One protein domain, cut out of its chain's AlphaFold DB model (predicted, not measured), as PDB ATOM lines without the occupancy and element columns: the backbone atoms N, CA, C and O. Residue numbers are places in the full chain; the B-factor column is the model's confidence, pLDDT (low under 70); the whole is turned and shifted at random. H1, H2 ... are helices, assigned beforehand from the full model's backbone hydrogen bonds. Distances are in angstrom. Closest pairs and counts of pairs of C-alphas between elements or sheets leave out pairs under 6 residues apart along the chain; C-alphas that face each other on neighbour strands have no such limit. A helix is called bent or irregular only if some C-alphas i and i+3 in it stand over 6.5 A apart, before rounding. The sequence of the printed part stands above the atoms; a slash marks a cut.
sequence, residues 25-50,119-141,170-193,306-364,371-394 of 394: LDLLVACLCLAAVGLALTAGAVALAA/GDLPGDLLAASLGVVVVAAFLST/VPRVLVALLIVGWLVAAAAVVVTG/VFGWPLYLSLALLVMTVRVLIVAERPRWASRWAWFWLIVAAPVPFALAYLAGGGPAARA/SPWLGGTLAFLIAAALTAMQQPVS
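This is residues 25 to 50, 119 to 141, 170 to 193, 306 to 364 and 371 to 394 of the 394 residues of an uncharacterized protein of Nocardioides sp. dk884 (UniProt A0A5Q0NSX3). From H1, the longest helix, look across a flat slab of helices in two facing rows: H1, H3 and H6 side by side in one row, and H2, H4, H5 and H7 in the other. H1 to H6 make an up-and-down bundle, each helix running against the one before it in the chain, and H7 is added beside H5 at the end of its row. The printed part has 156 residues with seven named helices, H1 to H7 in chain order, and no named strand; the class is all helix. The whole is compact, with a radius of gyration of the C-alphas of 16.2 A, and spans 49 by 49 by 23 A.

Find C-alpha 25 at (167.886, 125.708, 135.495); from there H1 runs through residues 25 to 49, 35.6 A long. Then look for H2 at residues 123 to 141, 26.8 A, and H3 at residues 172 to 192, 29.9 A. C-alpha 309 at (158.859, 126.527, 161.671) begins H4, residues 309 to 327, 27.3 A. H5 is residues 336 to 345, 14.4 A. H6 is residues 347 to 358, 14.3 A; it is neither bent nor irregular, but only just: C-alphas 355 and 358 are 6.2 A apart. H7, residues 376 to 390, 21.1 A, ends at C-alpha 390, (174.373, 119.340, 175.901).

Start at H1, which touches H3 the same way at a shallow tilt of 14 degrees; their closest C-alphas, of Val 37 and Gly 181, are 6.8 A apart. H1 also touches H2, opposite ways at 22 degrees, closest at the C-alphas of Cys 33 and Val 133, 6.7 A. Next look at the hub, H4, which touches H2, H3, H5 and H6. Its closest C-alphas to H2 are Trp 309 and Gly 123, 5.8 A, and to H3, Ser 314 and Ala 185, 6.1 A. With residues 314 to 321 alone H4 touches H6, at a shallow tilt of 33 degrees, only just short of steep; the closest C-alphas, of Leu 318 and Pro 347, are 6.6 A apart. H3 touches H6 at Ile 179 and Leu 352, their closest C-alphas, 6.0 A. H4 and H5 form a helical hairpin, as do H5 and H6. H7 touches H5 the same way at 5 degrees, closest at the C-alphas of Gly 376 and Ala 338, 4.1 A. H4 and H7 are apart. In each of the seven helices every O i to N i+4 pair is within hydrogen-bond range.

The farthest C-alphas, of Ala 50 and Ser 371, are 51.8 A apart. Look for four cuts: C-alphas 50 and 119 are 7.7 A apart, 141 and 170 8.7 A, 193 and 306 4.7 A, and 364 and 371 16.3 A. Of the links printed whole, H5 to H6 is tight and H4 to H5 short. The mean pLDDT of the printed part is 80.9; residues 119 to 127 and 392 to 394 are among the 26 under 70.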
ATOM      1  N   LEU A  25     168.086 126.547 134.313       72.44
ATOM      2  CA  LEU A  25     167.886 125.708 135.495       72.44
ATOM      3  C   LEU A  25     168.547 126.317 136.740       72.44
ATOM      4  O   LEU A  25     167.913 126.393 137.787       72.44
ATOM      5  N   ASP A  26     169.796 126.776 136.621       72.19
ATOM      6  CA  ASP A  26     170.525 127.405 137.727       72.19
ATOM      7  C   ASP A  26     169.813 128.679 138.212       72.19
ATOM      8  O   ASP A  26     169.698 128.901 139.418       72.19
ATOM      9  N   LEU A  27     169.289 129.488 137.282       77.88
ATOM     10  CA  LEU A  27     168.490 130.673 137.601       77.88
ATOM     11  C   LEU A  27     167.177 130.305 138.291       77.88
ATOM     12  O   LEU A  27     166.840 130.911 139.301       77.88
ATOM     13  N   LEU A  28     166.463 129.292 137.796       76.94
ATOM     14  CA  LEU A  28     165.211 128.840 138.397       76.94
ATOM     15  C   LEU A  28     165.428 128.335 139.829       76.94
ATOM     16  O   LEU A  28     164.676 128.703 140.725       76.94
ATOM     17  N   VAL A  29     166.485 127.551 140.068       71.19
ATOM     18  CA  VAL A  29     166.848 127.095 141.420       71.19
ATOM     19  C   VAL A  29     167.194 128.285 142.315       71.19
ATOM     20  O   VAL A  29     166.709 128.354 143.441       71.19
ATOM     21  N   ALA A  30     167.981 129.245 141.822       73.06
ATOM     22  CA  ALA A  30     168.310 130.448 142.582       73.06
ATOM     23  C   ALA A  30     167.056 131.267 142.936       73.06
ATOM     24  O   ALA A  30     166.915 131.685 144.083       73.06
ATOM     25  N   CYS A  31     166.123 131.442 141.994       76.88
ATOM     26  CA  CYS A  31     164.848 132.121 142.224       76.88
ATOM     27  C   CYS A  31     163.989 131.395 143.266       76.88
ATOM     28  O   CYS A  31     163.480 132.047 144.172       76.88
ATOM     29  N   LEU A  32     163.864 130.065 143.188       73.31
ATOM     30  CA  LEU A  32     163.114 129.281 144.176       73.31
ATOM     31  C   LEU A  32     163.732 129.380 145.575       73.31
ATOM     32  O   LEU A  32     163.013 129.553 146.555       73.31
ATOM     33  N   CYS A  33     165.061 129.319 145.679       70.56
ATOM     34  CA  CYS A  33     165.745 129.487 146.958       70.56
ATOM     35  C   CYS A  33     165.566 130.902 147.527       70.56
ATOM     36  O   CYS A  33     165.315 131.041 148.721       70.56
ATOM     37  N   LEU A  34     165.674 131.942 146.694       75.06
ATOM     38  CA  LEU A  34     165.449 133.327 147.117       75.06
ATOM     39  C   LEU A  34     164.005 133.552 147.574       75.06
ATOM     40  O   LEU A  34     163.800 134.179 148.606       75.06
ATOM     41  N   ALA A  35     163.024 133.006 146.854       74.12
ATOM     42  CA  ALA A  35     161.619 133.081 147.244       74.12
ATOM     43  C   ALA A  35     161.370 132.383 148.589       74.12
ATOM     44  O   ALA A  35     160.689 132.935 149.445       74.12
ATOM     45  N   ALA A  36     161.974 131.214 148.813       70.75
ATOM     46  CA  ALA A  36     161.849 130.490 150.075       70.75
ATOM     47  C   ALA A  36     162.493 131.235 151.253       70.75
ATOM     48  O   ALA A  36     161.892 131.333 152.320       70.75
ATOM     49  N   VAL A  37     163.692 131.799 151.058       70.31
ATOM     50  CA  VAL A  37     164.357 132.629 152.077       70.31
ATOM     51  C   VAL A  37     163.538 133.889 152.351       70.31
ATOM     52  O   VAL A  37     163.343 134.237 153.509       70.31
ATOM     53  N   GLY A  38     163.016 134.537 151.307       74.44
ATOM     54  CA  GLY A  38     162.134 135.695 151.428       74.44
ATOM     55  C   GLY A  38     160.877 135.378 152.235       74.44
ATOM     56  O   GLY A  38     160.589 136.093 153.185       74.44
ATOM     57  N   LEU A  39     160.196 134.268 151.928       71.38
ATOM     58  CA  LEU A  39     159.013 133.806 152.660       71.38
ATOM     59  C   LEU A  39     159.319 133.510 154.133       71.38
ATOM     60  O   LEU A  39     158.566 133.932 155.008       71.38
ATOM     61  N   ALA A  40     160.438 132.836 154.415       68.62
ATOM     62  CA  ALA A  40     160.872 132.560 155.784       68.62
ATOM     63  C   ALA A  40     161.195 133.853 156.555       68.62
ATOM     64  O   ALA A  40     160.802 133.994 157.710       68.62
ATOM     65  N   LEU A  41     161.857 134.821 155.911       71.94
ATOM     66  CA  LEU A  41     162.147 136.126 156.507       71.94
ATOM     67  C   LEU A  41     160.877 136.934 156.765       71.94
ATOM     68  O   LEU A  41     160.747 137.513 157.838       71.94
ATOM     69  N   THR A  42     159.928 136.953 155.828       75.00
ATOM     70  CA  THR A  42     158.641 137.630 156.035       75.00
ATOM     71  C   THR A  42     157.827 136.963 157.134       75.00
ATOM     72  O   THR A  42     157.258 137.664 157.959       75.00
ATOM     73  N   ALA A  43     157.826 135.630 157.212       68.50
ATOM     74  CA  ALA A  43     157.185 134.898 158.301       68.50
ATOM     75  C   ALA A  43     157.808 135.250 159.660       68.50
ATOM     76  O   ALA A  43     157.085 135.538 160.610       68.50
ATOM     77  N   GLY A  44     159.143 135.294 159.736       66.00
ATOM     78  CA  GLY A  44     159.862 135.708 160.940       66.00
ATOM     79  C   GLY A  44     159.596 137.164 161.325       66.00
ATOM     80  O   GLY A  44     159.353 137.449 162.492       66.00
ATOM     81  N   ALA A  45     159.579 138.079 160.354       71.69
ATOM     82  CA  ALA A  45     159.266 139.487 160.588       71.69
ATOM     83  C   ALA A  45     157.824 139.684 161.076       71.69
ATOM     84  O   ALA A  45     157.601 140.465 161.992       71.69
ATOM     85  N   VAL A  46     156.857 138.945 160.520       69.69
ATOM     86  CA  VAL A  46     155.461 138.967 160.985       69.69
ATOM     87  C   VAL A  46     155.345 138.397 162.397       69.69
ATOM     88  O   VAL A  46     154.656 138.981 163.222       69.69
ATOM     89  N   ALA A  47     156.050 137.305 162.708       65.56
ATOM     90  CA  ALA A  47     156.065 136.738 164.058       65.56
ATOM     91  C   ALA A  47     156.710 137.680 165.094       65.56
ATOM     92  O   ALA A  47     156.318 137.670 166.254       65.56
ATOM     93  N   LEU A  48     157.685 138.491 164.674       67.06
ATOM     94  CA  LEU A  48     158.328 139.519 165.498       67.06
ATOM     95  C   LEU A  48     157.472 140.777 165.678       67.06
ATOM     96  O   LEU A  48     157.520 141.402 166.733       67.06
ATOM     97  N   ALA A  49     156.754 141.181 164.631       66.50
ATOM     98  CA  ALA A  49     155.916 142.377 164.627       66.50
ATOM     99  C   ALA A  49     154.529 142.132 165.233       66.50
ATOM    100  O   ALA A  49     153.841 143.086 165.588       66.50
ATOM    101  N   ALA A  50     154.122 140.869 165.341       64.62
ATOM    102  CA  ALA A  50     152.941 140.462 166.072       64.62
ATOM    103  C   ALA A  50     152.991 140.998 167.502       64.62
ATOM    104  O   ALA A  50     153.866 140.624 168.283       64.62
ATOM    105  N   GLY A 119     152.129 133.726 164.364       50.47
ATOM    106  CA  GLY A 119     153.395 132.988 164.249       50.47
ATOM    107  C   GLY A 119     153.211 131.477 164.194       50.47
ATOM    108  O   GLY A 119     154.045 130.799 163.593       50.47
ATOM    109  N   ASP A 120     152.058 130.976 164.648       57.22
ATOM    110  CA  ASP A 120     151.524 129.669 164.250       57.22
ATOM    111  C   ASP A 120     151.003 129.739 162.799       57.22
ATOM    112  O   ASP A 120     149.868 129.377 162.491       57.22
ATOM    113  N   LEU A 121     151.824 130.262 161.877       57.12
ATOM    114  CA  LEU A 121     151.656 129.987 160.452       57.12
ATOM    115  C   LEU A 121     151.491 128.472 160.315       57.12
ATOM    116  O   LEU A 121     152.241 127.757 160.986       57.12
ATOM    117  N   PRO A 122     150.561 127.969 159.480       58.25
ATOM    118  CA  PRO A 122     150.376 126.536 159.307       58.25
ATOM    119  C   PRO A 122     151.740 125.952 158.958       58.25
ATOM    120  O   PRO A 122     152.268 126.198 157.868       58.25
ATOM    121  N   GLY A 123     152.345 125.249 159.923       61.31
ATOM    122  CA  GLY A 123     153.688 124.692 159.790       61.31
ATOM    123  C   GLY A 123     153.790 123.863 158.516       61.31
ATOM    124  O   GLY A 123     154.832 123.845 157.876       61.31
ATOM    125  N   ASP A 124     152.658 123.312 158.083       64.12
ATOM    126  CA  ASP A 124     152.436 122.594 156.838       64.12
ATOM    127  C   ASP A 124     152.762 123.398 155.571       64.12
ATOM    128  O   ASP A 124     153.377 122.846 154.663       64.12
ATOM    129  N   LEU A 125     152.429 124.693 155.475       66.75
ATOM    130  CA  LEU A 125     152.773 125.505 154.292       66.75
ATOM    131  C   LEU A 125     154.279 125.777 154.222       66.75
ATOM    132  O   LEU A 125     154.893 125.732 153.148       66.75
ATOM    133  N   LEU A 126     154.896 126.029 155.374       68.56
ATOM    134  CA  LEU A 126     156.332 126.266 155.466       68.56
ATOM    135  C   LEU A 126     157.108 124.955 155.253       68.56
ATOM    136  O   LEU A 126     158.087 124.924 154.511       68.56
ATOM    137  N   ALA A 127     156.611 123.839 155.785       67.81
ATOM    138  CA  ALA A 127     157.146 122.502 155.558       67.81
ATOM    139  C   ALA A 127     156.993 122.057 154.096       67.81
ATOM    140  O   ALA A 127     157.954 121.556 153.510       67.81
ATOM    141  N   ALA A 128     155.834 122.283 153.471       71.44
ATOM    142  CA  ALA A 128     155.598 121.949 152.069       71.44
ATOM    143  C   ALA A 128     156.498 122.772 151.140       71.44
ATOM    144  O   ALA A 128     157.138 122.213 150.245       71.44
ATOM    145  N   SER A 129     156.615 124.084 151.375       68.25
ATOM    146  CA  SER A 129     157.508 124.943 150.589       68.25
ATOM    147  C   SER A 129     158.979 124.551 150.758       68.25
ATOM    148  O   SER A 129     159.698 124.436 149.762       68.25
ATOM    149  N   LEU A 130     159.423 124.230 151.978       72.00
ATOM    150  CA  LEU A 130     160.763 123.691 152.221       72.00
ATOM    151  C   LEU A 130     160.977 122.340 151.531       72.00
ATOM    152  O   LEU A 130     162.021 122.132 150.911       72.00
ATOM    153  N   GLY A 131     159.988 121.446 151.569       75.50
ATOM    154  CA  GLY A 131     160.017 120.163 150.872       75.50
ATOM    155  C   GLY A 131     160.214 120.333 149.365       75.50
ATOM    156  O   GLY A 131     161.101 119.707 148.782       75.50
ATOM    157  N   VAL A 132     159.464 121.245 148.740       74.25
ATOM    158  CA  VAL A 132     159.608 121.575 147.312       74.25
ATOM    159  C   VAL A 132     161.014 122.094 147.001       74.25
ATOM    160  O   VAL A 132     161.621 121.664 146.021       74.25
ATOM    161  N   VAL A 133     161.573 122.962 147.850       71.00
ATOM    162  CA  VAL A 133     162.933 123.497 147.672       71.00
ATOM    163  C   VAL A 133     163.982 122.387 147.771       71.00
ATOM    164  O   VAL A 133     164.861 122.300 146.908       71.00
ATOM    165  N   VAL A 134     163.873 121.506 148.771       75.56
ATOM    166  CA  VAL A 134     164.765 120.347 148.953       75.56
ATOM    167  C   VAL A 134     164.711 119.421 147.741       75.56
ATOM    168  O   VAL A 134     165.757 119.066 147.194       75.56
ATOM    169  N   VAL A 135     163.510 119.086 147.265       76.62
ATOM    170  CA  VAL A 135     163.323 118.249 146.072       76.62
ATOM    171  C   VAL A 135     163.917 118.921 144.834       76.62
ATOM    172  O   VAL A 135     164.664 118.280 144.095       76.62
ATOM    173  N   ALA A 136     163.663 120.213 144.622       69.44
ATOM    174  CA  ALA A 136     164.189 120.952 143.477       69.44
ATOM    175  C   ALA A 136     165.729 120.959 143.445       69.44
ATOM    176  O   ALA A 136     166.332 120.703 142.396       69.44
ATOM    177  N   ALA A 137     166.389 121.172 144.586       70.12
ATOM    178  CA  ALA A 137     167.849 121.102 144.655       70.12
ATOM    179  C   ALA A 137     168.387 119.667 144.533       70.12
ATOM    180  O   ALA A 137     169.476 119.430 143.997       70.12
ATOM    181  N   PHE A 138     167.637 118.672 145.002       76.44
ATOM    182  CA  PHE A 138     168.017 117.279 144.800       76.44
ATOM    183  C   PHE A 138     167.982 116.921 143.309       76.44
ATOM    184  O   PHE A 138     168.962 116.397 142.773       76.44
ATOM    185  N   LEU A 139     166.911 117.297 142.609       74.25
ATOM    186  CA  LEU A 139     166.764 117.094 141.169       74.25
ATOM    187  C   LEU A 139     167.837 117.837 140.360       74.25
ATOM    188  O   LEU A 139     168.373 117.273 139.401       74.25
ATOM    189  N   SER A 140     168.214 119.056 140.762       67.81
ATOM    190  CA  SER A 140     169.275 119.813 140.083       67.81
ATOM    191  C   SER A 140     170.652 119.158 140.237       67.81
ATOM    192  O   SER A 140     171.435 119.127 139.289       67.81
ATOM    193  N   THR A 141     170.931 118.542 141.390       69.44
ATOM    194  CA  THR A 141     172.202 117.834 141.640       69.44
ATOM    195  C   THR A 141     172.248 116.415 141.064       69.44
ATOM    196  O   THR A 141     173.337 115.876 140.852       69.44
ATOM    197  N   VAL A 170     179.829 122.746 142.811       81.25
ATOM    198  CA  VAL A 170     178.655 123.301 143.485       81.25
ATOM    199  C   VAL A 170     178.565 124.788 143.113       81.25
ATOM    200  O   VAL A 170     179.577 125.492 143.222       81.25
ATOM    201  N   PRO A 171     177.407 125.288 142.644       82.88
ATOM    202  CA  PRO A 171     177.245 126.701 142.322       82.88
ATOM    203  C   PRO A 171     177.560 127.581 143.538       82.88
ATOM    204  O   PRO A 171     177.043 127.348 144.628       82.88
ATOM    205  N   ARG A 172     178.382 128.623 143.364       84.12
ATOM    206  CA  ARG A 172     178.738 129.547 144.463       84.12
ATOM    207  C   ARG A 172     177.519 130.249 145.059       84.12
ATOM    208  O   ARG A 172     177.497 130.499 146.256       84.12
ATOM    209  N   VAL A 173     176.520 130.530 144.223       80.44
ATOM    210  CA  VAL A 173     175.252 131.140 144.644       80.44
ATOM    211  C   VAL A 173     174.534 130.238 145.646       80.44
ATOM    212  O   VAL A 173     174.131 130.721 146.694       80.44
ATOM    213  N   LEU A 174     174.469 128.926 145.395       84.56
ATOM    214  CA  LEU A 174     173.865 127.972 146.330       84.56
ATOM    215  C   LEU A 174     174.585 127.972 147.685       84.56
ATOM    216  O   LEU A 174     173.943 127.967 148.726       84.56
ATOM    217  N   VAL A 175     175.920 128.011 147.678       89.19
ATOM    218  CA  VAL A 175     176.720 128.050 148.914       89.19
ATOM    219  C   VAL A 175     176.458 129.336 149.698       89.19
ATOM    220  O   VAL A 175     176.251 129.274 150.905       89.19
ATOM    221  N   ALA A 176     176.423 130.487 149.020       86.75
ATOM    222  CA  ALA A 176     176.099 131.767 149.647       86.75
ATOM    223  C   ALA A 176     174.679 131.770 150.234       86.75
ATOM    224  O   ALA A 176     174.493 132.200 151.368       86.75
ATOM    225  N   LEU A 177     173.700 131.225 149.504       85.62
ATOM    226  CA  LEU A 177     172.321 131.088 149.977       85.62
ATOM    227  C   LEU A 177     172.217 130.172 151.199       85.62
ATOM    228  O   LEU A 177     171.474 130.491 152.116       85.62
ATOM    229  N   LEU A 178     172.979 129.075 151.252       89.94
ATOM    230  CA  LEU A 178     173.018 128.213 152.436       89.94
ATOM    231  C   LEU A 178     173.639 128.916 153.642       89.94
ATOM    232  O   LEU A 178     173.128 128.763 154.744       89.94
ATOM    233  N   ILE A 179     174.703 129.700 153.449       91.38
ATOM    234  CA  ILE A 179     175.301 130.497 154.532       91.38
ATOM    235  C   ILE A 179     174.278 131.498 155.072       91.38
ATOM    236  O   ILE A 179     174.034 131.522 156.275       91.38
ATOM    237  N   VAL A 180     173.644 132.279 154.191       87.88
ATOM    238  CA  VAL A 180     172.591 133.228 154.586       87.88
ATOM    239  C   VAL A 180     171.440 132.493 155.272       87.88
ATOM    240  O   VAL A 180     171.003 132.919 156.331       87.88
ATOM    241  N   GLY A 181     171.000 131.354 154.734       87.44
ATOM    242  CA  GLY A 181     169.949 130.531 155.327       87.44
ATOM    243  C   GLY A 181     170.284 130.064 156.744       87.44
ATOM    244  O   GLY A 181     169.445 130.183 157.629       87.44
ATOM    245  N   TRP A 182     171.512 129.601 156.992       92.88
ATOM    246  CA  TRP A 182     171.964 129.219 158.335       92.88
ATOM    247  C   TRP A 182     172.034 130.401 159.300       92.88
ATOM    248  O   TRP A 182     171.671 130.241 160.462       92.88
ATOM    249  N   LEU A 183     172.459 131.580 158.836       91.12
ATOM    250  CA  LEU A 183     172.444 132.800 159.651       91.12
ATOM    251  C   LEU A 183     171.012 133.219 160.009       91.12
ATOM    252  O   LEU A 183     170.747 133.564 161.155       91.12
ATOM    253  N   VAL A 184     170.084 133.134 159.053       85.81
ATOM    254  CA  VAL A 184     168.658 133.405 159.283       85.81
ATOM    255  C   VAL A 184     168.055 132.390 160.250       85.81
ATOM    256  O   VAL A 184     167.351 132.785 161.171       85.81
ATOM    257  N   ALA A 185     168.359 131.101 160.091       88.25
ATOM    258  CA  ALA A 185     167.912 130.067 161.017       88.25
ATOM    259  C   ALA A 185     168.459 130.303 162.433       88.25
ATOM    260  O   ALA A 185     167.707 130.200 163.394       88.25
ATOM    261  N   ALA A 186     169.733 130.687 162.570       90.69
ATOM    262  CA  ALA A 186     170.327 131.027 163.862       90.69
ATOM    263  C   ALA A 186     169.631 132.229 164.518       90.69
ATOM    264  O   ALA A 186     169.275 132.165 165.691       90.69
ATOM    265  N   ALA A 187     169.387 133.298 163.755       87.69
ATOM    266  CA  ALA A 187     168.660 134.466 164.245       87.69
ATOM    267  C   ALA A 187     167.222 134.110 164.653       87.69
ATOM    268  O   ALA A 187     166.772 134.524 165.716       87.69
ATOM    269  N   ALA A 188     166.527 133.295 163.853       84.81
ATOM    270  CA  ALA A 188     165.189 132.810 164.175       84.81
ATOM    271  C   ALA A 188     165.185 132.013 165.484       84.81
ATOM    272  O   ALA A 188     164.359 132.283 166.343       84.81
ATOM    273  N   VAL A 189     166.144 131.101 165.679       87.75
ATOM    274  CA  VAL A 189     166.293 130.337 166.928       87.75
ATOM    275  C   VAL A 189     166.495 131.247 168.138       87.75
ATOM    276  O   VAL A 189     165.856 131.015 169.153       87.75
ATOM    277  N   VAL A 190     167.319 132.291 168.038       88.69
ATOM    278  CA  VAL A 190     167.542 133.232 169.153       88.69
ATOM    279  C   VAL A 190     166.288 134.053 169.468       88.69
ATOM    280  O   VAL A 190     166.006 134.341 170.625       88.69
ATOM    281  N   VAL A 191     165.539 134.438 168.437       85.19
ATOM    282  CA  VAL A 191     164.347 135.283 168.568       85.19
ATOM    283  C   VAL A 191     163.138 134.507 169.089       85.19
ATOM    284  O   VAL A 191     162.394 135.007 169.929       85.19
ATOM    285  N   THR A 192     162.894 133.315 168.543       84.19
ATOM    286  CA  THR A 192     161.676 132.540 168.824       84.19
ATOM    287  C   THR A 192     161.907 131.417 169.819       84.19
ATOM    288  O   THR A 192     160.940 130.894 170.363       84.19
ATOM    289  N   GLY A 193     163.156 130.984 169.984       88.31
ATOM    290  CA  GLY A 193     163.509 129.905 170.888       88.31
ATOM    291  C   GLY A 193     163.484 130.348 172.343       88.31
ATOM    292  O   GLY A 193     163.553 131.532 172.666       88.31
ATOM    293  N   VAL A 306     163.629 124.946 170.586       84.81
ATOM    294  CA  VAL A 306     163.093 125.483 169.335       84.81
ATOM    295  C   VAL A 306     161.840 124.713 168.957       84.81
ATOM    296  O   VAL A 306     161.879 123.493 168.785       84.81
ATOM    297  N   PHE A 307     160.744 125.445 168.772       77.94
ATOM    298  CA  PHE A 307     159.456 124.907 168.350       77.94
ATOM    299  C   PHE A 307     159.034 125.497 167.002       77.94
ATOM    300  O   PHE A 307     159.402 126.618 166.650       77.94
ATOM    301  N   GLY A 308     158.235 124.743 166.246       77.88
ATOM    302  CA  GLY A 308     157.577 125.235 165.038       77.88
ATOM    303  C   GLY A 308     158.483 125.349 163.808       77.88
ATOM    304  O   GLY A 308     159.344 124.509 163.545       77.88
ATOM    305  N   TRP A 309     158.251 126.379 162.997       77.50
ATOM    306  CA  TRP A 309     158.859 126.527 161.671       77.50
ATOM    307  C   TRP A 309     160.401 126.607 161.617       77.50
ATOM    308  O   TRP A 309     160.963 126.078 160.646       77.50
ATOM    309  N   PRO A 310     161.130 127.192 162.598       82.56
ATOM    310  CA  PRO A 310     162.590 127.281 162.524       82.56
ATOM    311  C   PRO A 310     163.258 125.902 162.536       82.56
ATOM    312  O   PRO A 310     164.331 125.724 161.953       82.56
ATOM    313  N   LEU A 311     162.605 124.905 163.144       84.12
ATOM    314  CA  LEU A 311     163.059 123.519 163.140       84.12
ATOM    315  C   LEU A 311     163.044 122.932 161.724       84.12
ATOM    316  O   LEU A 311     164.051 122.386 161.270       84.12
ATOM    317  N   TYR A 312     161.930 123.074 161.002       81.94
ATOM    318  CA  TYR A 312     161.811 122.579 159.628       81.94
ATOM    319  C   TYR A 312     162.794 123.282 158.691       81.94
ATOM    320  O   TYR A 312     163.428 122.627 157.859       81.94
ATOM    321  N   LEU A 313     162.975 124.599 158.856       84.19
ATOM    322  CA  LEU A 313     163.979 125.356 158.110       84.19
ATOM    323  C   LEU A 313     165.387 124.805 158.371       84.19
ATOM    324  O   LEU A 313     166.123 124.517 157.425       84.19
ATOM    325  N   SER A 314     165.745 124.606 159.641       87.94
ATOM    326  CA  SER A 314     167.047 124.060 160.038       87.94
ATOM    327  C   SER A 314     167.270 122.654 159.476       87.94
ATOM    328  O   SER A 314     168.350 122.359 158.963       87.94
ATOM    329  N   LEU A 315     166.241 121.801 159.492       87.12
ATOM    330  CA  LEU A 315     166.297 120.455 158.921       87.12
ATOM    331  C   LEU A 315     166.512 120.485 157.401       87.12
ATOM    332  O   LEU A 315     167.354 119.755 156.875       87.12
ATOM    333  N   ALA A 316     165.801 121.352 156.680       84.81
ATOM    334  CA  ALA A 316     165.986 121.513 155.242       84.81
ATOM    335  C   ALA A 316     167.401 122.013 154.905       84.81
ATOM    336  O   ALA A 316     168.064 121.459 154.023       84.81
ATOM    337  N   LEU A 317     167.899 123.017 155.635       89.56
ATOM    338  CA  LEU A 317     169.264 123.531 155.485       89.56
ATOM    339  C   LEU A 317     170.312 122.456 155.795       89.56
ATOM    340  O   LEU A 317     171.310 122.348 155.076       89.56
ATOM    341  N   LEU A 318     170.071 121.618 156.805       92.25
ATOM    342  CA  LEU A 318     170.908 120.472 157.147       92.25
ATOM    343  C   LEU A 318     170.983 119.471 155.993       92.25
ATOM    344  O   LEU A 318     172.081 119.157 155.533       92.25
ATOM    345  N   VAL A 319     169.837 119.032 155.464       89.25
ATOM    346  CA  VAL A 319     169.773 118.098 154.327       89.25
ATOM    347  C   VAL A 319     170.519 118.659 153.114       89.25
ATOM    348  O   VAL A 319     171.328 117.961 152.496       89.25
ATOM    349  N   MET A 320     170.315 119.940 152.800       88.19
ATOM    350  CA  MET A 320     171.014 120.607 151.700       88.19
ATOM    351  C   MET A 320     172.522 120.696 151.929       88.19
ATOM    352  O   MET A 320     173.306 120.453 151.011       88.19
ATOM    353  N   THR A 321     172.947 121.006 153.151       92.69
ATOM    354  CA  THR A 321     174.368 121.105 153.503       92.69
ATOM    355  C   THR A 321     175.046 119.739 153.402       92.69
ATOM    356  O   THR A 321     176.113 119.625 152.796       92.69
ATOM    357  N   VAL A 322     174.403 118.676 153.896       92.44
ATOM    358  CA  VAL A 322     174.884 117.292 153.752       92.44
ATOM    359  C   VAL A 322     174.943 116.888 152.278       92.44
ATOM    360  O   VAL A 322     175.909 116.263 151.833       92.44
ATOM    361  N   ARG A 323     173.962 117.295 151.464       88.88
ATOM    362  CA  ARG A 323     174.000 117.057 150.017       88.88
ATOM    363  C   ARG A 323     175.194 117.750 149.360       88.88
ATOM    364  O   ARG A 323     175.897 117.114 148.571       88.88
ATOM    365  N   VAL A 324     175.449 119.014 149.700       90.06
ATOM    366  CA  VAL A 324     176.639 119.748 149.248       90.06
ATOM    367  C   VAL A 324     177.908 119.014 149.675       90.06
ATOM    368  O   VAL A 324     178.790 118.827 148.843       90.06
ATOM    369  N   LEU A 325     177.971 118.502 150.904       91.94
ATOM    370  CA  LEU A 325     179.104 117.725 151.415       91.94
ATOM    371  C   LEU A 325     179.389 116.446 150.611       91.94
ATOM    372  O   LEU A 325     180.553 116.113 150.365       91.94
ATOM    373  N   ILE A 326     178.346 115.743 150.166       89.50
ATOM    374  CA  ILE A 326     178.469 114.526 149.349       89.50
ATOM    375  C   ILE A 326     178.968 114.854 147.932       89.50
ATOM    376  O   ILE A 326     179.812 114.135 147.388       89.50
ATOM    377  N   VAL A 327     178.439 115.924 147.327       86.75
ATOM    378  CA  VAL A 327     178.701 116.285 145.921       86.75
ATOM    379  C   VAL A 327     180.005 117.069 145.750       86.75
ATOM    380  O   VAL A 327     180.691 116.889 144.741       86.75
ATOM    381  N   ALA A 328     180.365 117.915 146.718       84.62
ATOM    382  CA  ALA A 328     181.530 118.791 146.644       84.62
ATOM    383  C   ALA A 328     182.851 118.012 146.551       84.62
ATOM    384  O   ALA A 328     182.985 116.879 147.027       84.62
ATOM    385  N   GLU A 329     183.861 118.644 145.952       81.31
ATOM    386  CA  GLU A 329     185.240 118.145 145.961       81.31
ATOM    387  C   GLU A 329     185.750 117.944 147.402       81.31
ATOM    388  O   GLU A 329     185.185 118.480 148.357       81.31
ATOM    389  N   ARG A 330     186.794 117.117 147.569       82.19
ATOM    390  CA  ARG A 330     187.288 116.700 148.892       82.19
ATOM    391  C   ARG A 330     187.511 117.924 149.808       82.19
ATOM    392  O   ARG A 330     188.275 118.809 149.416       82.19
ATOM    393  N   PRO A 331     186.873 117.973 150.995       84.62
ATOM    394  CA  PRO A 331     187.044 119.076 151.933       84.62
ATOM    395  C   PRO A 331     188.497 119.203 152.401       84.62
ATOM    396  O   PRO A 331     189.237 118.221 152.429       84.62
ATOM    397  N   ARG A 332     188.906 120.428 152.750       82.50
ATOM    398  CA  ARG A 332     190.324 120.758 152.998       82.50
ATOM    399  C   ARG A 332     190.834 120.329 154.365       82.50
ATOM    400  O   ARG A 332     191.950 119.837 154.466       82.50
ATOM    401  N   TRP A 333     190.040 120.563 155.405       85.50
ATOM    402  CA  TRP A 333     190.499 120.463 156.798       85.50
ATOM    403  C   TRP A 333     190.187 119.117 157.451       85.50
ATOM    404  O   TRP A 333     190.917 118.649 158.320       85.50
ATOM    405  N   ALA A 334     189.119 118.469 156.999       89.50
ATOM    406  CA  ALA A 334     188.590 117.251 157.586       89.50
ATOM    407  C   ALA A 334     188.035 116.349 156.483       89.50
ATOM    408  O   ALA A 334     187.669 116.819 155.404       89.50
ATOM    409  N   SER A 335     187.972 115.044 156.745       92.00
ATOM    410  CA  SER A 335     187.307 114.105 155.834       92.00
ATOM    411  C   SER A 335     185.808 114.429 155.683       92.00
ATOM    412  O   SER A 335     185.219 115.099 156.530       92.00
ATOM    413  N   ARG A 336     185.155 113.932 154.618       91.75
ATOM    414  CA  ARG A 336     183.694 114.102 154.450       91.75
ATOM    415  C   ARG A 336     182.917 113.549 155.647       91.75
ATOM    416  O   ARG A 336     181.989 114.192 156.114       91.75
ATOM    417  N   TRP A 337     183.337 112.397 156.166       93.50
ATOM    418  CA  TRP A 337     182.731 111.786 157.349       93.50
ATOM    419  C   TRP A 337     182.932 112.616 158.613       93.50
ATOM    420  O   TRP A 337     182.007 112.742 159.405       93.50
ATOM    421  N   ALA A 338     184.101 113.230 158.783       93.94
ATOM    422  CA  ALA A 338     184.339 114.117 159.913       93.94
ATOM    423  C   ALA A 338     183.414 115.345 159.888       93.94
ATOM    424  O   ALA A 338     182.765 115.638 160.886       93.94
ATOM    425  N   TRP A 339     183.286 116.012 158.737       94.81
ATOM    426  CA  TRP A 339     182.337 117.121 158.587       94.81
ATOM    427  C   TRP A 339     180.888 116.698 158.804       94.81
ATOM    428  O   TRP A 339     180.138 117.449 159.413       94.81
ATOM    429  N   PHE A 340     180.499 115.511 158.333       94.69
ATOM    430  CA  PHE A 340     179.151 114.991 158.546       94.69
ATOM    431  C   PHE A 340     178.819 114.900 160.038       94.69
ATOM    432  O   PHE A 340     177.812 115.456 160.462       94.69
ATOM    433  N   TRP A 341     179.692 114.280 160.840       94.69
ATOM    434  CA  TRP A 341     179.463 114.139 162.281       94.69
ATOM    435  C   TRP A 341     179.405 115.480 163.007       94.69
ATOM    436  O   TRP A 341     178.510 115.691 163.818       94.69
ATOM    437  N   LEU A 342     180.306 116.406 162.670       94.06
ATOM    438  CA  LEU A 342     180.301 117.747 163.253       94.06
ATOM    439  C   LEU A 342     179.012 118.508 162.904       94.06
ATOM    440  O   LEU A 342     178.357 119.041 163.792       94.06
ATOM    441  N   ILE A 343     178.603 118.502 161.631       94.62
ATOM    442  CA  ILE A 343     177.368 119.157 161.176       94.62
ATOM    443  C   ILE A 343     176.131 118.524 161.826       94.62
ATOM    444  O   ILE A 343     175.204 119.238 162.174       94.62
ATOM    445  N   VAL A 344     176.080 117.208 162.026       92.00
ATOM    446  CA  VAL A 344     174.933 116.586 162.711       92.00
ATOM    447  C   VAL A 344     174.899 116.955 164.200       92.00
ATOM    448  O   VAL A 344     173.818 117.185 164.734       92.00
ATOM    449  N   ALA A 345     176.056 117.056 164.862       91.06
ATOM    450  CA  ALA A 345     176.133 117.373 166.290       91.06
ATOM    451  C   ALA A 345     175.833 118.843 166.614       91.06
ATOM    452  O   ALA A 345     175.150 119.129 167.592       91.06
ATOM    453  N   ALA A 346     176.331 119.779 165.804       91.75
ATOM    454  CA  ALA A 346     175.968 121.190 165.907       91.75
ATOM    455  C   ALA A 346     175.807 121.793 164.497       91.75
ATOM    456  O   ALA A 346     176.771 122.319 163.925       91.75
ATOM    457  N   PRO A 347     174.592 121.720 163.922       92.44
ATOM    458  CA  PRO A 347     174.333 122.085 162.533       92.44
ATOM    459  C   PRO A 347     174.764 123.495 162.170       92.44
ATOM    460  O   PRO A 347     175.517 123.667 161.217       92.44
ATOM    461  N   VAL A 348     174.365 124.489 162.960       92.62
ATOM    462  CA  VAL A 348     174.617 125.902 162.659       92.62
ATOM    463  C   VAL A 348     176.118 126.222 162.525       92.62
ATOM    464  O   VAL A 348     176.544 126.613 161.433       92.62
ATOM    465  N   PRO A 349     176.971 126.051 163.556       94.19
ATOM    466  CA  PRO A 349     178.370 126.478 163.474       94.19
ATOM    467  C   PRO A 349     179.174 125.661 162.467       94.19
ATOM    468  O   PRO A 349     179.994 126.213 161.736       94.19
ATOM    469  N   PHE A 350     178.960 124.343 162.414       95.12
ATOM    470  CA  PHE A 350     179.780 123.467 161.594       95.12
ATOM    471  C   PHE A 350     179.339 123.498 160.138       95.12
ATOM    472  O   PHE A 350     180.200 123.377 159.268       95.12
ATOM    473  N   ALA A 351     178.058 123.746 159.840       95.00
ATOM    474  CA  ALA A 351     177.640 124.043 158.477       95.00
ATOM    475  C   ALA A 351     178.247 125.362 157.997       95.00
ATOM    476  O   ALA A 351     178.803 125.400 156.900       95.00
ATOM    477  N   LEU A 352     178.224 126.419 158.817       94.81
ATOM    478  CA  LEU A 352     178.850 127.699 158.471       94.81
ATOM    479  C   LEU A 352     180.364 127.551 158.261       94.81
ATOM    480  O   LEU A 352     180.882 127.969 157.224       94.81
ATOM    481  N   ALA A 353     181.070 126.883 159.177       93.75
ATOM    482  CA  ALA A 353     182.504 126.623 159.058       93.75
ATOM    483  C   ALA A 353     182.842 125.776 157.817       93.75
ATOM    484  O   ALA A 353     183.796 126.072 157.085       93.75
ATOM    485  N   TYR A 354     182.038 124.745 157.535       94.00
ATOM    486  CA  TYR A 354     182.180 123.915 156.344       94.00
ATOM    487  C   TYR A 354     181.971 124.727 155.060       94.00
ATOM    488  O   TYR A 354     182.818 124.693 154.164       94.00
ATOM    489  N   LEU A 355     180.865 125.468 154.961       93.25
ATOM    490  CA  LEU A 355     180.490 126.211 153.759       93.25
ATOM    491  C   LEU A 355     181.457 127.369 153.481       93.25
ATOM    492  O   LEU A 355     181.825 127.571 152.323       93.25
ATOM    493  N   ALA A 356     181.898 128.086 154.520       92.19
ATOM    494  CA  ALA A 356     182.787 129.240 154.392       92.19
ATOM    495  C   ALA A 356     184.264 128.854 154.196       92.19
ATOM    496  O   ALA A 356     184.946 129.447 153.359       92.19
ATOM    497  N   GLY A 357     184.764 127.863 154.945       84.56
ATOM    498  CA  GLY A 357     186.199 127.557 155.017       84.56
ATOM    499  C   GLY A 357     186.594 126.162 154.529       84.56
ATOM    500  O   GLY A 357     187.585 126.005 153.811       84.56
ATOM    501  N   GLY A 358     185.808 125.142 154.880       74.25
ATOM    502  CA  GLY A 358     186.135 123.739 154.599       74.25
ATOM    503  C   GLY A 358     185.815 123.259 153.177       74.25
ATOM    504  O   GLY A 358     186.355 122.233 152.747       74.25
ATOM    505  N   GLY A 359     184.944 123.977 152.462       75.94
ATOM    506  CA  GLY A 359     184.231 123.477 151.289       75.94
ATOM    507  C   GLY A 359     184.302 124.367 150.032       75.94
ATOM    508  O   GLY A 359     185.332 124.987 149.749       75.94
ATOM    509  N   PRO A 360     183.235 124.389 149.208       72.50
ATOM    510  CA  PRO A 360     183.260 124.915 147.836       72.50
ATOM    511  C   PRO A 360     183.477 126.434 147.702       72.50
ATOM    512  O   PRO A 360     183.834 126.891 146.612       72.50
ATOM    513  N   ALA A 361     183.290 127.226 148.764       75.31
ATOM    514  CA  ALA A 361     183.540 128.671 148.723       75.31
ATOM    515  C   ALA A 361     185.035 129.032 148.724       75.31
ATOM    516  O   ALA A 361     185.412 130.124 148.288       75.31
ATOM    517  N   ALA A 362     185.899 128.131 149.190       75.81
ATOM    518  CA  ALA A 362     187.289 128.453 149.454       75.81
ATOM    519  C   ALA A 362     188.064 128.721 148.140       75.81
ATOM    520  O   ALA A 362     188.266 127.838 147.303       75.81
ATOM    521  N   ARG A 363     188.506 129.969 147.932       70.50
ATOM    522  CA  ARG A 363     189.077 130.441 146.649       70.50
ATOM    523  C   ARG A 363     190.483 129.908 146.342       70.50
ATOM    524  O   ARG A 363     190.844 129.805 145.173       70.50
ATOM    525  N   ALA A 364     191.266 129.538 147.354       66.75
ATOM    526  CA  ALA A 364     192.653 129.112 147.161       66.75
ATOM    527  C   ALA A 364     192.733 127.663 146.658       66.75
ATOM    528  O   ALA A 364     192.362 126.757 147.393       66.75
ATOM    529  N   SER A 371     197.530 116.221 154.061       69.44
ATOM    530  CA  SER A 371     196.664 115.195 154.647       69.44
ATOM    531  C   SER A 371     195.589 115.878 155.504       69.44
ATOM    532  O   SER A 371     195.929 116.819 156.224       69.44
ATOM    533  N   PRO A 372     194.309 115.463 155.441       72.38
ATOM    534  CA  PRO A 372     193.295 115.995 156.344       72.38
ATOM    535  C   PRO A 372     193.717 115.717 157.792       72.38
ATOM    536  O   PRO A 372     194.080 114.589 158.122       72.38
ATOM    537  N   TRP A 373     193.679 116.747 158.637       77.56
ATOM    538  CA  TRP A 373     194.111 116.651 160.034       77.56
ATOM    539  C   TRP A 373     193.067 115.944 160.912       77.56
ATOM    540  O   TRP A 373     193.431 115.248 161.856       77.56
ATOM    541  N   LEU A 374     191.775 116.039 160.560       83.06
ATOM    542  CA  LEU A 374     190.683 115.404 161.303       83.06
ATOM    543  C   LEU A 374     190.099 114.180 160.567       83.06
ATOM    544  O   LEU A 374     189.415 114.293 159.536       83.06
ATOM    545  N   GLY A 375     190.364 112.994 161.121       87.81
ATOM    546  CA  GLY A 375     189.762 111.725 160.701       87.81
ATOM    547  C   GLY A 375     188.306 111.581 161.162       87.81
ATOM    548  O   GLY A 375     187.874 112.234 162.108       87.81
ATOM    549  N   GLY A 376     187.540 110.713 160.491       85.56
ATOM    550  CA  GLY A 376     186.115 110.502 160.792       85.56
ATOM    551  C   GLY A 376     185.849 110.033 162.226       85.56
ATOM    552  O   GLY A 376     184.949 110.558 162.870       85.56
ATOM    553  N   THR A 377     186.665 109.108 162.744       87.44
ATOM    554  CA  THR A 377     186.511 108.552 164.101       87.44
ATOM    555  C   THR A 377     186.718 109.604 165.188       87.44
ATOM    556  O   THR A 377     185.911 109.705 166.101       87.44
ATOM    557  N   LEU A 378     187.760 110.435 165.073       89.38
ATOM    558  CA  LEU A 378     188.022 111.494 166.051       89.38
ATOM    559  C   LEU A 378     186.905 112.545 166.052       89.38
ATOM    560  O   LEU A 378     186.446 112.962 167.109       89.38
ATOM    561  N   ALA A 379     186.427 112.936 164.869       88.50
ATOM    562  CA  ALA A 379     185.310 113.866 164.745       88.50
ATOM    563  C   ALA A 379     184.009 113.310 165.341       88.50
ATOM    564  O   ALA A 379     183.259 114.064 165.951       88.50
ATOM    565  N   PHE A 380     183.762 112.004 165.200       89.69
ATOM    566  CA  PHE A 380     182.637 111.336 165.851       89.69
ATOM    567  C   PHE A 380     182.744 111.404 167.379       89.69
ATOM    568  O   PHE A 380     181.763 111.727 168.035       89.69
ATOM    569  N   LEU A 381     183.931 111.170 167.948       91.56
ATOM    570  CA  LEU A 381     184.140 111.283 169.396       91.56
ATOM    571  C   LEU A 381     183.929 112.718 169.897       91.56
ATOM    572  O   LEU A 381     183.272 112.913 170.913       91.56
ATOM    573  N   ILE A 382     184.425 113.723 169.164       90.75
ATOM    574  CA  ILE A 382     184.192 115.142 169.482       90.75
ATOM    575  C   ILE A 382     182.697 115.470 169.410       90.75
ATOM    576  O   ILE A 382     182.166 116.105 170.312       90.75
ATOM    577  N   ALA A 383     182.016 115.022 168.353       88.56
ATOM    578  CA  ALA A 383     180.578 115.186 168.183       88.56
ATOM    579  C   ALA A 383     179.797 114.550 169.342       88.56
ATOM    580  O   ALA A 383     178.960 115.212 169.942       88.56
ATOM    581  N   ALA A 384     180.119 113.308 169.707       88.56
ATOM    582  CA  ALA A 384     179.489 112.608 170.819       88.56
ATOM    583  C   ALA A 384     179.731 113.322 172.156       88.56
ATOM    584  O   ALA A 384     178.793 113.490 172.927       88.56
ATOM    585  N   ALA A 385     180.955 113.796 172.408       90.31
ATOM    586  CA  ALA A 385     181.278 114.569 173.605       90.31
ATOM    587  C   ALA A 385     180.506 115.898 173.652       90.31
ATOM    588  O   ALA A 385     179.943 116.240 174.686       90.31
ATOM    589  N   LEU A 386     180.418 116.623 172.529       89.38
ATOM    590  CA  LEU A 386     179.629 117.854 172.426       89.38
ATOM    591  C   LEU A 386     178.147 117.601 172.702       89.38
ATOM    592  O   LEU A 386     177.544 118.365 173.446       89.38
ATOM    593  N   THR A 387     177.567 116.544 172.133       86.38
ATOM    594  CA  THR A 387     176.165 116.185 172.377       86.38
ATOM    595  C   THR A 387     175.939 115.734 173.819       86.38
ATOM    596  O   THR A 387     174.922 116.084 174.407       86.38
ATOM    597  N   ALA A 388     176.883 115.002 174.414       86.94
ATOM    598  CA  ALA A 388     176.805 114.585 175.812       86.94
ATOM    599  C   ALA A 388     176.838 115.788 176.767       86.94
ATOM    600  O   ALA A 388     176.027 115.849 177.680       86.94
ATOM    601  N   MET A 389     177.693 116.784 176.507       86.56
ATOM    602  CA  MET A 389     177.734 118.034 177.285       86.56
ATOM    603  C   MET A 389     176.478 118.904 177.120       86.56
ATOM    604  O   MET A 389     176.274 119.827 177.899       86.56
ATOM    605  N   GLN A 390     175.652 118.648 176.102       83.31
ATOM    606  CA  GLN A 390     174.373 119.340 175.901       83.31
ATOM    607  C   GLN A 390     173.212 118.666 176.635       83.31
ATOM    608  O   GLN A 390     172.150 119.278 176.762       83.31
ATOM    609  N   GLN A 391     173.372 117.412 177.072       78.88
ATOM    610  CA  GLN A 391     172.345 116.756 177.870       78.88
ATOM    611  C   GLN A 391     172.327 117.383 179.265       78.88
ATOM    612  O   GLN A 391     173.395 117.628 179.832       78.88
ATOM    613  N   PRO A 392     171.143 117.639 179.840       64.94
ATOM    614  CA  PRO A 392     171.076 117.967 181.251       64.94
ATOM    615  C   PRO A 392     171.707 116.858 182.080       64.94
ATOM    616  O   PRO A 392     171.484 115.677 181.812       64.94
ATOM    617  N   VAL A 393     172.454 117.257 183.105       59.78
ATOM    618  CA  VAL A 393     172.752 116.370 184.226       59.78
ATOM    619  C   VAL A 393     171.411 116.152 184.926       59.78
ATOM    620  O   VAL A 393     170.891 117.068 185.553       59.78
ATOM    621  N   SER A 394     170.785 115.011 184.645       54.25
ATOM    622  CA  SER A 394     169.493 114.600 185.201       54.25
ATOM    623  C   SER A 394     169.620 114.077 186.617       54.25
ATOM    624  O   SER A 394     170.600 113.319 186.822       54.25
TER     625      SER A 394